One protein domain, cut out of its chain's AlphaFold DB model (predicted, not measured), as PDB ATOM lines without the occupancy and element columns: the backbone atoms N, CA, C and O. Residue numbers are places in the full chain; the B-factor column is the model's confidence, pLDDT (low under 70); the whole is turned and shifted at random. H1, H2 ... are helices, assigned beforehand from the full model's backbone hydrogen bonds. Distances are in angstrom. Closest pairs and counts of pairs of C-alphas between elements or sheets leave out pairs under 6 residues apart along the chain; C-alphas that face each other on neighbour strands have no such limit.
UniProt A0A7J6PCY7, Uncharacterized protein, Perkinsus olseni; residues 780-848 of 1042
ATOM      1  N   PRO A 780     249.074 222.336 258.295       80.94
ATOM      2  CA  PRO A 780     250.530 222.521 258.373       80.94
ATOM      3  C   PRO A 780     250.924 223.944 258.794       80.94
ATOM      4  O   PRO A 780     251.836 224.135 259.597       80.94
ATOM      5  N   THR A 781     250.158 224.937 258.336       83.31
ATOM      6  CA  THR A 781     250.281 226.353 258.705       83.31
ATOM      7  C   THR A 781     250.210 226.583 260.217       83.31
ATOM      8  O   THR A 781     250.963 227.403 260.730       83.31
ATOM      9  N   TYR A 782     249.365 225.853 260.958       81.38
ATOM     10  CA  TYR A 782     249.271 225.992 262.416       81.38
ATOM     11  C   TYR A 782     250.558 225.524 263.109       81.38
ATOM     12  O   TYR A 782     251.135 226.251 263.920       81.38
ATOM     13  N   VAL A 783     251.038 224.325 262.754       86.00
ATOM     14  CA  VAL A 783     252.287 223.750 263.288       86.00
ATOM     15  C   VAL A 783     253.460 224.700 263.036       86.00
ATOM     16  O   VAL A 783     254.299 224.917 263.911       86.00
ATOM     17  N   LEU A 784     253.476 225.310 261.854       89.75
ATOM     18  CA  LEU A 784     254.519 226.209 261.385       89.75
ATOM     19  C   LEU A 784     254.473 227.597 262.043       89.75
ATOM     20  O   LEU A 784     255.515 228.098 262.457       89.75
ATOM     21  N   LEU A 785     253.286 228.179 262.253       89.00
ATOM     22  CA  LEU A 785     253.116 229.399 263.059       89.00
ATOM     23  C   LEU A 785     253.581 229.185 264.507       89.00
ATOM     24  O   LEU A 785     254.246 230.047 265.078       89.00
ATOM     25  N   ARG A 786     253.299 228.011 265.086       88.00
ATOM     26  CA  ARG A 786     253.770 227.650 266.431       88.00
ATOM     27  C   ARG A 786     255.293 227.475 266.473       88.00
ATOM     28  O   ARG A 786     255.924 227.943 267.415       88.00
ATOM     29  N   ARG A 787     255.898 226.863 265.443       92.62
ATOM     30  CA  ARG A 787     257.365 226.805 265.294       92.62
ATOM     31  C   ARG A 787     257.974 228.201 265.142       92.62
ATOM     32  O   ARG A 787     258.980 228.460 265.790       92.62
ATOM     33  N   LEU A 788     257.366 229.107 264.369       93.81
ATOM     34  CA  LEU A 788     257.808 230.506 264.251       93.81
ATOM     35  C   LEU A 788     257.763 231.241 265.601       93.81
ATOM     36  O   LEU A 788     258.683 231.991 265.913       93.81
ATOM     37  N   GLU A 789     256.744 231.005 266.436       92.94
ATOM     38  CA  GLU A 789     256.676 231.604 267.778       92.94
ATOM     39  C   GLU A 789     257.754 231.057 268.737       92.94
ATOM     40  O   GLU A 789     258.232 231.791 269.604       92.94
ATOM     41  N   THR A 790     258.165 229.791 268.582       92.88
ATOM     42  CA  THR A 790     259.338 229.231 269.275       92.88
ATOM     43  C   THR A 790     260.633 229.834 268.727       92.88
ATOM     44  O   THR A 790     261.432 230.355 269.496       92.88
ATOM     45  N   ALA A 791     260.814 229.861 267.404       94.75
ATOM     46  CA  ALA A 791     261.986 230.425 266.733       94.75
ATOM     47  C   ALA A 791     262.211 231.915 267.059       94.75
ATOM     48  O   ALA A 791     263.342 232.350 267.237       94.75
ATOM     49  N   ALA A 792     261.147 232.703 267.236       95.62
ATOM     50  CA  ALA A 792     261.246 234.091 267.695       95.62
ATOM     51  C   ALA A 792     261.801 234.245 269.132       95.62
ATOM     52  O   ALA A 792     262.115 235.361 269.548       95.62
ATOM     53  N   LYS A 793     261.922 233.149 269.893       95.38
ATOM     54  CA  LYS A 793     262.447 233.100 271.270       95.38
ATOM     55  C   LYS A 793     263.751 232.310 271.376       95.38
ATOM     56  O   LYS A 793     264.538 232.612 272.264       95.38
ATOM     57  N   GLU A 794     263.982 231.357 270.480       96.12
ATOM     58  CA  GLU A 794     265.151 230.471 270.432       96.12
ATOM     59  C   GLU A 794     266.485 231.224 270.248       96.12
ATOM     60  O   GLU A 794     266.500 232.336 269.718       96.12
ATOM     61  N   ASP A 795     267.602 230.615 270.664       96.12
ATOM     62  CA  ASP A 795     268.967 231.149 270.465       96.12
ATOM     63  C   ASP A 795     269.808 230.358 269.439       96.12
ATOM     64  O   ASP A 795     270.903 230.794 269.087       96.12
ATOM     65  N   ASP A 796     269.321 229.228 268.908       94.88
ATOM     66  CA  ASP A 796     269.990 228.512 267.809       94.88
ATOM     67  C   ASP A 796     269.588 229.096 266.437       94.88
ATOM     68  O   ASP A 796     268.448 228.907 265.992       94.88
ATOM     69  N   PRO A 797     270.506 229.751 265.696       93.19
ATOM     70  CA  PRO A 797     270.187 230.312 264.388       93.19
ATOM     71  C   PRO A 797     269.831 229.257 263.333       93.19
ATOM     72  O   PRO A 797     269.197 229.620 262.342       93.19
ATOM     73  N   ARG A 798     270.204 227.982 263.518       93.44
ATOM     74  CA  ARG A 798     269.806 226.883 262.629       93.44
ATOM     75  C   ARG A 798     268.304 226.633 262.724       93.44
ATOM     76  O   ARG A 798     267.619 226.710 261.708       93.44
ATOM     77  N   ILE A 799     267.786 226.414 263.936       94.56
ATOM     78  CA  ILE A 799     266.355 226.152 264.188       94.56
ATOM     79  C   ILE A 799     265.496 227.321 263.690       94.56
ATOM     80  O   ILE A 799     264.428 227.118 263.100       94.56
ATOM     81  N   ILE A 800     265.978 228.554 263.888       96.06
ATOM     82  CA  ILE A 800     265.312 229.763 263.398       96.06
ATOM     83  C   ILE A 800     265.315 229.801 261.865       96.06
ATOM     84  O   ILE A 800     264.263 230.014 261.264       96.06
ATOM     85  N   PHE A 801     266.465 229.554 261.229       94.25
ATOM     86  CA  PHE A 801     266.583 229.531 259.771       94.25
ATOM     87  C   PHE A 801     265.693 228.461 259.131       94.25
ATOM     88  O   PHE A 801     264.926 228.775 258.227       94.25
ATOM     89  N   GLU A 802     265.767 227.213 259.598       94.06
ATOM     90  CA  GLU A 802     264.986 226.092 259.060       94.06
ATOM     91  C   GLU A 802     263.484 226.378 259.166       94.06
ATOM     92  O   GLU A 802     262.728 226.153 258.227       94.06
ATOM     93  N   THR A 803     263.055 226.983 260.274       95.31
ATOM     94  CA  THR A 803     261.656 227.378 260.478       95.31
ATOM     95  C   THR A 803     261.222 228.552 259.588       95.31
ATOM     96  O   THR A 803     260.084 228.567 259.122       95.31
ATOM     97  N   LEU A 804     262.105 229.516 259.307       95.69
ATOM     98  CA  LEU A 804     261.851 230.589 258.336       95.69
ATOM     99  C   LEU A 804     261.832 230.066 256.885       95.69
ATOM    100  O   LEU A 804     261.021 230.525 256.082       95.69
ATOM    101  N   SER A 805     262.681 229.090 256.554       94.06
ATOM    102  CA  SER A 805     262.692 228.377 255.267       94.06
ATOM    103  C   SER A 805     261.378 227.622 255.050       94.06
ATOM    104  O   SER A 805     260.703 227.830 254.040       94.06
ATOM    105  N   ASP A 806     260.962 226.815 256.031       93.25
ATOM    106  CA  ASP A 806     259.683 226.099 256.003       93.25
ATOM    107  C   ASP A 806     258.497 227.070 255.857       93.25
ATOM    108  O   ASP A 806     257.572 226.809 255.088       93.25
ATOM    109  N   ALA A 807     258.537 228.220 256.545       94.06
ATOM    110  CA  ALA A 807     257.526 229.272 256.432       94.06
ATOM    111  C   ALA A 807     257.393 229.799 254.994       94.06
ATOM    112  O   ALA A 807     256.288 229.777 254.447       94.06
ATOM    113  N   VAL A 808     258.507 230.169 254.347       93.31
ATOM    114  CA  VAL A 808     258.500 230.604 252.937       93.31
ATOM    115  C   VAL A 808     257.983 229.498 252.012       93.31
ATOM    116  O   VAL A 808     257.203 229.789 251.106       93.31
ATOM    117  N   ALA A 809     258.344 228.234 252.253       91.88
ATOM    118  CA  ALA A 809     257.888 227.099 251.443       91.88
ATOM    119  C   ALA A 809     256.363 226.862 251.507       91.88
ATOM    120  O   ALA A 809     255.782 226.343 250.555       91.88
ATOM    121  N   VAL A 810     255.701 227.276 252.595       91.12
ATOM    122  CA  VAL A 810     254.233 227.230 252.770       91.12
ATOM    123  C   VAL A 810     253.557 228.558 252.366       91.12
ATOM    124  O   VAL A 810     252.336 228.685 252.432       91.12
ATOM    125  N   GLY A 811     254.323 229.554 251.909       91.62
ATOM    126  CA  GLY A 811     253.808 230.872 251.526       91.62
ATOM    127  C   GLY A 811     253.526 231.811 252.705       91.62
ATOM    128  O   GLY A 811     252.830 232.809 252.532       91.62
ATOM    129  N   LEU A 812     254.059 231.519 253.898       91.00
ATOM    130  CA  LEU A 812     254.114 232.475 255.003       91.00
ATOM    131  C   LEU A 812     255.319 233.399 254.794       91.00
ATOM    132  O   LEU A 812     256.465 232.986 254.960       91.00
ATOM    133  N   ASP A 813     255.048 234.650 254.432       89.44
ATOM    134  CA  ASP A 813     256.053 235.675 254.168       89.44
ATOM    135  C   ASP A 813     256.067 236.777 255.252       89.44
ATOM    136  O   ASP A 813     255.537 236.616 256.357       89.44
ATOM    137  N   ARG A 814     256.672 237.926 254.924       83.81
ATOM    138  CA  ARG A 814     256.774 239.103 255.803       83.81
ATOM    139  C   ARG A 814     255.438 239.794 256.112       83.81
ATOM    140  O   ARG A 814     255.414 240.695 256.940       83.81
ATOM    141  N   ALA A 815     254.313 239.384 255.517       86.81
ATOM    142  CA  ALA A 815     252.999 239.805 256.004       86.81
ATOM    143  C   ALA A 815     252.663 239.189 257.381       86.81
ATOM    144  O   ALA A 815     251.790 239.694 258.089       86.81
ATOM    145  N   SER A 816     253.354 238.116 257.788       89.81
ATOM    146  CA  SER A 816     253.203 237.506 259.111       89.81
ATOM    147  C   SER A 816     254.081 238.203 260.166       89.81
ATOM    148  O   SER A 816     255.309 238.116 260.099       89.81
ATOM    149  N   PRO A 817     253.507 238.800 261.230       92.25
ATOM    150  CA  PRO A 817     254.296 239.437 262.288       92.25
ATOM    151  C   PRO A 817     255.090 238.434 263.145       92.25
ATOM    152  O   PRO A 817     255.982 238.840 263.886       92.25
ATOM    153  N   LEU A 818     254.795 237.128 263.066       91.94
ATOM    154  CA  LEU A 818     255.639 236.086 263.668       91.94
ATOM    155  C   LEU A 818     256.868 235.775 262.803       91.94
ATOM    156  O   LEU A 818     257.929 235.487 263.350       91.94
ATOM    157  N   PHE A 819     256.742 235.878 261.477       95.38
ATOM    158  CA  PHE A 819     257.857 235.715 260.546       95.38
ATOM    159  C   PHE A 819     258.881 236.837 260.720       95.38
ATOM    160  O   PHE A 819     260.059 236.561 260.937       95.38
ATOM    161  N   ASP A 820     258.429 238.094 260.740       94.25
ATOM    162  CA  ASP A 820     259.316 239.244 260.950       94.25
ATOM    163  C   ASP A 820     259.999 239.215 262.330       94.25
ATOM    164  O   ASP A 820     261.188 239.515 262.423       94.25
ATOM    165  N   ARG A 821     259.316 238.758 263.393       95.31
ATOM    166  CA  ARG A 821     259.937 238.548 264.719       95.31
ATOM    167  C   ARG A 821     260.986 237.435 264.719       95.31
ATOM    168  O   ARG A 821     262.044 237.602 265.321       95.31
ATOM    169  N   ALA A 822     260.721 236.309 264.057       96.19
ATOM    170  CA  ALA A 822     261.701 235.230 263.921       96.19
ATOM    171  C   ALA A 822     262.913 235.671 263.077       96.19
ATOM    172  O   ALA A 822     264.047 235.333 263.406       96.19
ATOM    173  N   LEU A 823     262.702 236.498 262.049       96.00
ATOM    174  CA  LEU A 823     263.768 237.091 261.242       96.00
ATOM    175  C   LEU A 823     264.580 238.145 262.023       96.00
ATOM    176  O   LEU A 823     265.807 238.169 261.940       96.00
ATOM    177  N   GLU A 824     263.931 238.976 262.842       95.31
ATOM    178  CA  GLU A 824     264.594 239.905 263.769       95.31
ATOM    179  C   GLU A 824     265.430 239.155 264.820       95.31
ATOM    180  O   GLU A 824     266.571 239.547 265.099       95.31
ATOM    181  N   ARG A 825     264.915 238.037 265.357       96.31
ATOM    182  CA  ARG A 825     265.659 237.143 266.258       96.31
ATOM    183  C   ARG A 825     266.852 236.504 265.547       96.31
ATOM    184  O   ARG A 825     267.947 236.557 266.098       96.31
ATOM    185  N   TYR A 826     266.685 236.006 264.317       95.38
ATOM    186  CA  TYR A 826     267.779 235.468 263.493       95.38
ATOM    187  C   TYR A 826     268.916 236.483 263.323       95.38
ATOM    188  O   TYR A 826     270.061 236.183 263.661       95.38
ATOM    189  N   HIS A 827     268.598 237.704 262.879       93.62
ATOM    190  CA  HIS A 827     269.573 238.789 262.735       93.62
ATOM    191  C   HIS A 827     270.269 239.128 264.060       93.62
ATOM    192  O   HIS A 827     271.480 239.335 264.092       93.62
ATOM    193  N   THR A 828     269.528 239.130 265.171       94.00
ATOM    194  CA  THR A 828     270.081 239.390 266.509       94.00
ATOM    195  C   THR A 828     271.065 238.294 266.937       94.00
ATOM    196  O   THR A 828     272.184 238.604 267.341       94.00
ATOM    197  N   VAL A 829     270.688 237.021 266.788       93.69
ATOM    198  CA  VAL A 829     271.501 235.839 267.141       93.69
ATOM    199  C   VAL A 829     272.743 235.708 266.248       93.69
ATOM    200  O   VAL A 829     273.822 235.348 266.720       93.69
ATOM    201  N   ARG A 830     272.624 236.031 264.954       92.19
ATOM    202  CA  ARG A 830     273.738 236.026 263.987       92.19
ATOM    203  C   ARG A 830     274.582 237.300 264.006       92.19
ATOM    204  O   ARG A 830     275.583 237.366 263.297       92.19
ATOM    205  N   GLU A 831     274.199 238.291 264.811       92.88
ATOM    206  CA  GLU A 831     274.801 239.626 264.859       92.88
ATOM    207  C   GLU A 831     274.794 240.385 263.512       92.88
ATOM    208  O   GLU A 831     275.627 241.268 263.288       92.88
ATOM    209  N   SER A 832     273.864 240.062 262.607       91.06
ATOM    210  CA  SER A 832     273.776 240.680 261.281       91.06
ATOM    211  C   SER A 832     272.828 241.888 261.235       91.06
ATOM    212  O   SER A 832     271.837 241.944 261.966       91.06
ATOM    213  N   PRO A 833     273.097 242.897 260.382       90.88
ATOM    214  CA  PRO A 833     272.226 244.062 260.264       90.88
ATOM    215  C   PRO A 833     270.856 243.713 259.660       90.88
ATOM    216  O   PRO A 833     270.762 243.015 258.652       90.88
ATOM    217  N   ARG A 834     269.788 244.287 260.231       90.38
ATOM    218  CA  ARG A 834     268.367 244.043 259.879       90.38
ATOM    219  C   ARG A 834     267.997 244.297 258.408       90.38
ATOM    220  O   ARG A 834     266.943 243.866 257.954       90.38
ATOM    221  N   ASN A 835     268.824 245.040 257.673       87.44
ATOM    222  CA  ASN A 835     268.637 245.358 256.255       87.44
ATOM    223  C   ASN A 835     269.338 244.366 255.302       87.44
ATOM    224  O   ASN A 835     269.338 244.573 254.087       87.44
ATOM    225  N   TRP A 836     269.946 243.295 255.820       89.44
ATOM    226  CA  TRP A 836     270.560 242.249 255.001       89.44
ATOM    227  C   TRP A 836     269.512 241.236 254.529       89.44
ATOM    228  O   TRP A 836     268.574 240.894 255.248       89.44
ATOM    229  N   LYS A 837     269.656 240.753 253.292       90.06
ATOM    230  CA  LYS A 837     268.733 239.767 252.718       90.06
ATOM    231  C   LYS A 837     269.190 238.353 253.074       90.06
ATOM    232  O   LYS A 837     270.246 237.924 252.622       90.06
ATOM    233  N   VAL A 838     268.375 237.641 253.847       90.75
ATOM    234  CA  VAL A 838     268.519 236.198 254.090       90.75
ATOM    235  C   VAL A 838     267.902 235.440 252.911       90.75
ATOM    236  O   VAL A 838     266.716 235.611 252.624       90.75
ATOM    237  N   GLU A 839     268.683 234.615 252.211       90.75
ATOM    238  CA  GLU A 839     268.182 233.781 251.108       90.75
ATOM    239  C   GLU A 839     267.553 232.486 251.641       90.75
ATOM    240  O   GLU A 839     268.151 231.419 251.577       90.75
ATOM    241  N   LEU A 840     266.326 232.548 252.156       91.31
ATOM    242  CA  LEU A 840     265.653 231.403 252.800       91.31
ATOM    243  C   LEU A 840     265.387 230.178 251.888       91.31
ATOM    244  O   LEU A 840     264.903 229.166 252.369       91.31
ATOM    245  N   GLY A 841     265.712 230.238 250.592       87.38
ATOM    246  CA  GLY A 841     265.487 229.167 249.609       87.38
ATOM    247  C   GLY A 841     266.631 228.157 249.420       87.38
ATOM    248  O   GLY A 841     266.639 227.456 248.410       87.38
ATOM    249  N   ARG A 842     267.624 228.092 250.321       86.81
ATOM    250  CA  ARG A 842     268.726 227.101 250.276       86.81
ATOM    251  C   ARG A 842     268.910 226.439 251.652       86.81
ATOM    252  O   ARG A 842     268.769 227.155 252.643       86.81
ATOM    253  N   PRO A 843     269.284 225.147 251.749       86.12
ATOM    254  CA  PRO A 843     269.521 224.486 253.038       86.12
ATOM    255  C   PRO A 843     270.638 225.174 253.836       86.12
ATOM    256  O   PRO A 843     271.582 225.704 253.251       86.12
ATOM    257  N   TYR A 844     270.533 225.155 255.168       83.50
ATOM    258  CA  TYR A 844     271.385 225.930 256.082       83.50
ATOM    259  C   TYR A 844     272.884 225.626 255.922       83.50
ATOM    260  O   TYR A 844     273.707 226.540 255.923       83.50
ATOM    261  N   GLU A 845     273.248 224.363 255.693       81.00
ATOM    262  CA  GLU A 845     274.623 223.914 255.440       81.00
ATOM    263  C   GLU A 845     275.225 224.504 254.154       81.00
ATOM    264  O   GLU A 845     276.436 224.692 254.067       81.00
ATOM    265  N   ALA A 846     274.393 224.849 253.165       77.88
ATOM    266  CA  ALA A 846     274.825 225.551 251.956       77.88
ATOM    267  C   ALA A 846     274.932 227.080 252.154       77.88
ATOM    268  O   ALA A 846     275.302 227.790 251.218       77.88
ATOM    269  N   GLN A 847     274.629 227.595 253.354       67.00
ATOM    270  CA  GLN A 847     274.705 229.016 253.732       67.00
ATOM    271  C   GLN A 847     275.869 229.298 254.692       67.00
ATOM    272  O   GLN A 847     275.750 230.067 255.650       67.00
ATOM    273  N   ASP A 848     277.024 228.682 254.420       57.50
ATOM    274  CA  ASP A 848     278.227 228.751 255.264       57.50
ATOM    275  C   ASP A 848     278.787 230.193 255.431       57.50
ATOM    276  O   ASP A 848     279.598 230.476 256.320       57.50
TER     277      ASP A 848
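What this domain is: This is residues 780 to 848 of the 1042 residues of an uncharacterized protein of Perkinsus olseni (UniProt A0A7J6PCY7). H2, H3 and H1 form a small up-and-down bundle of three short helices, their centres at the corners of a triangle and each helix touching the other two. From the end of H3 a tail without named elements, residues 830 to 848, folds back to H2, on which it packs with Leu 840. The printed part has 69 residues, with three named helices in the order H1, H2, H3 and no named strand; its class is all helix. It is compact, with a radius of gyration of the C-alphas of 10.8 A, and its rounded outline spans 29 by 22 by 20 A.

Where its parts are: H2 and H3 are the longest helices, with 13 residues each. H2 is residues 797 to 809 and measures 18.1 A from first to last C-alpha; it begins at C-alpha 797, at (270.187, 230.312, 264.388). H3 is residues 817 to 829, 18.2 A long, and ends at C-alpha 829, at (271.501, 235.839, 267.141). H1 is residues 780 to 791, 16.2 A long, and begins at C-alpha 780, at (250.530, 222.521, 258.373).

How they stand to each other: The three helices make a bundle, up and down, in which each runs against the one before it in the chain. H2 and H3 form a helical hairpin: they touch and run opposite ways at a shallow tilt of 31 degrees. Their closest C-alphas are those of Pro 797 and Tyr 826, 5.8 A apart. H1 and H2 form another helical hairpin, touching and running opposite ways at a shallow tilt of 27 degrees. Their closest C-alphas are those of Ala 791 and Ile 800, 4.8 A apart. H1 and H3 touch and run the same way at a steep tilt of 37 degrees, only just beyond shallow. Their closest C-alphas are those of Ala 791 and Ala 822, 5.6 A apart. In H1, H2 and H3 every O i to N i+4 pair is within hydrogen-bond range.

The domain as a whole: The two C-alphas farthest apart are those of Pro 780 and Pro 833, at 30.6 A. The first and last printed C-alphas, of Pro 780 and Asp 848, are 28.6 A apart. The printed part has no cut. The link from H1 to H2 is tight, with 5 residues, and the link from H2 to H3 is short, with 7. After H3, the C-alphas of residues 830 to 848 lie 8 to 16 A from the mean of all C-alphas. The mean pLDDT of the printed part is 90.5; residues 847 to 848 are under 70.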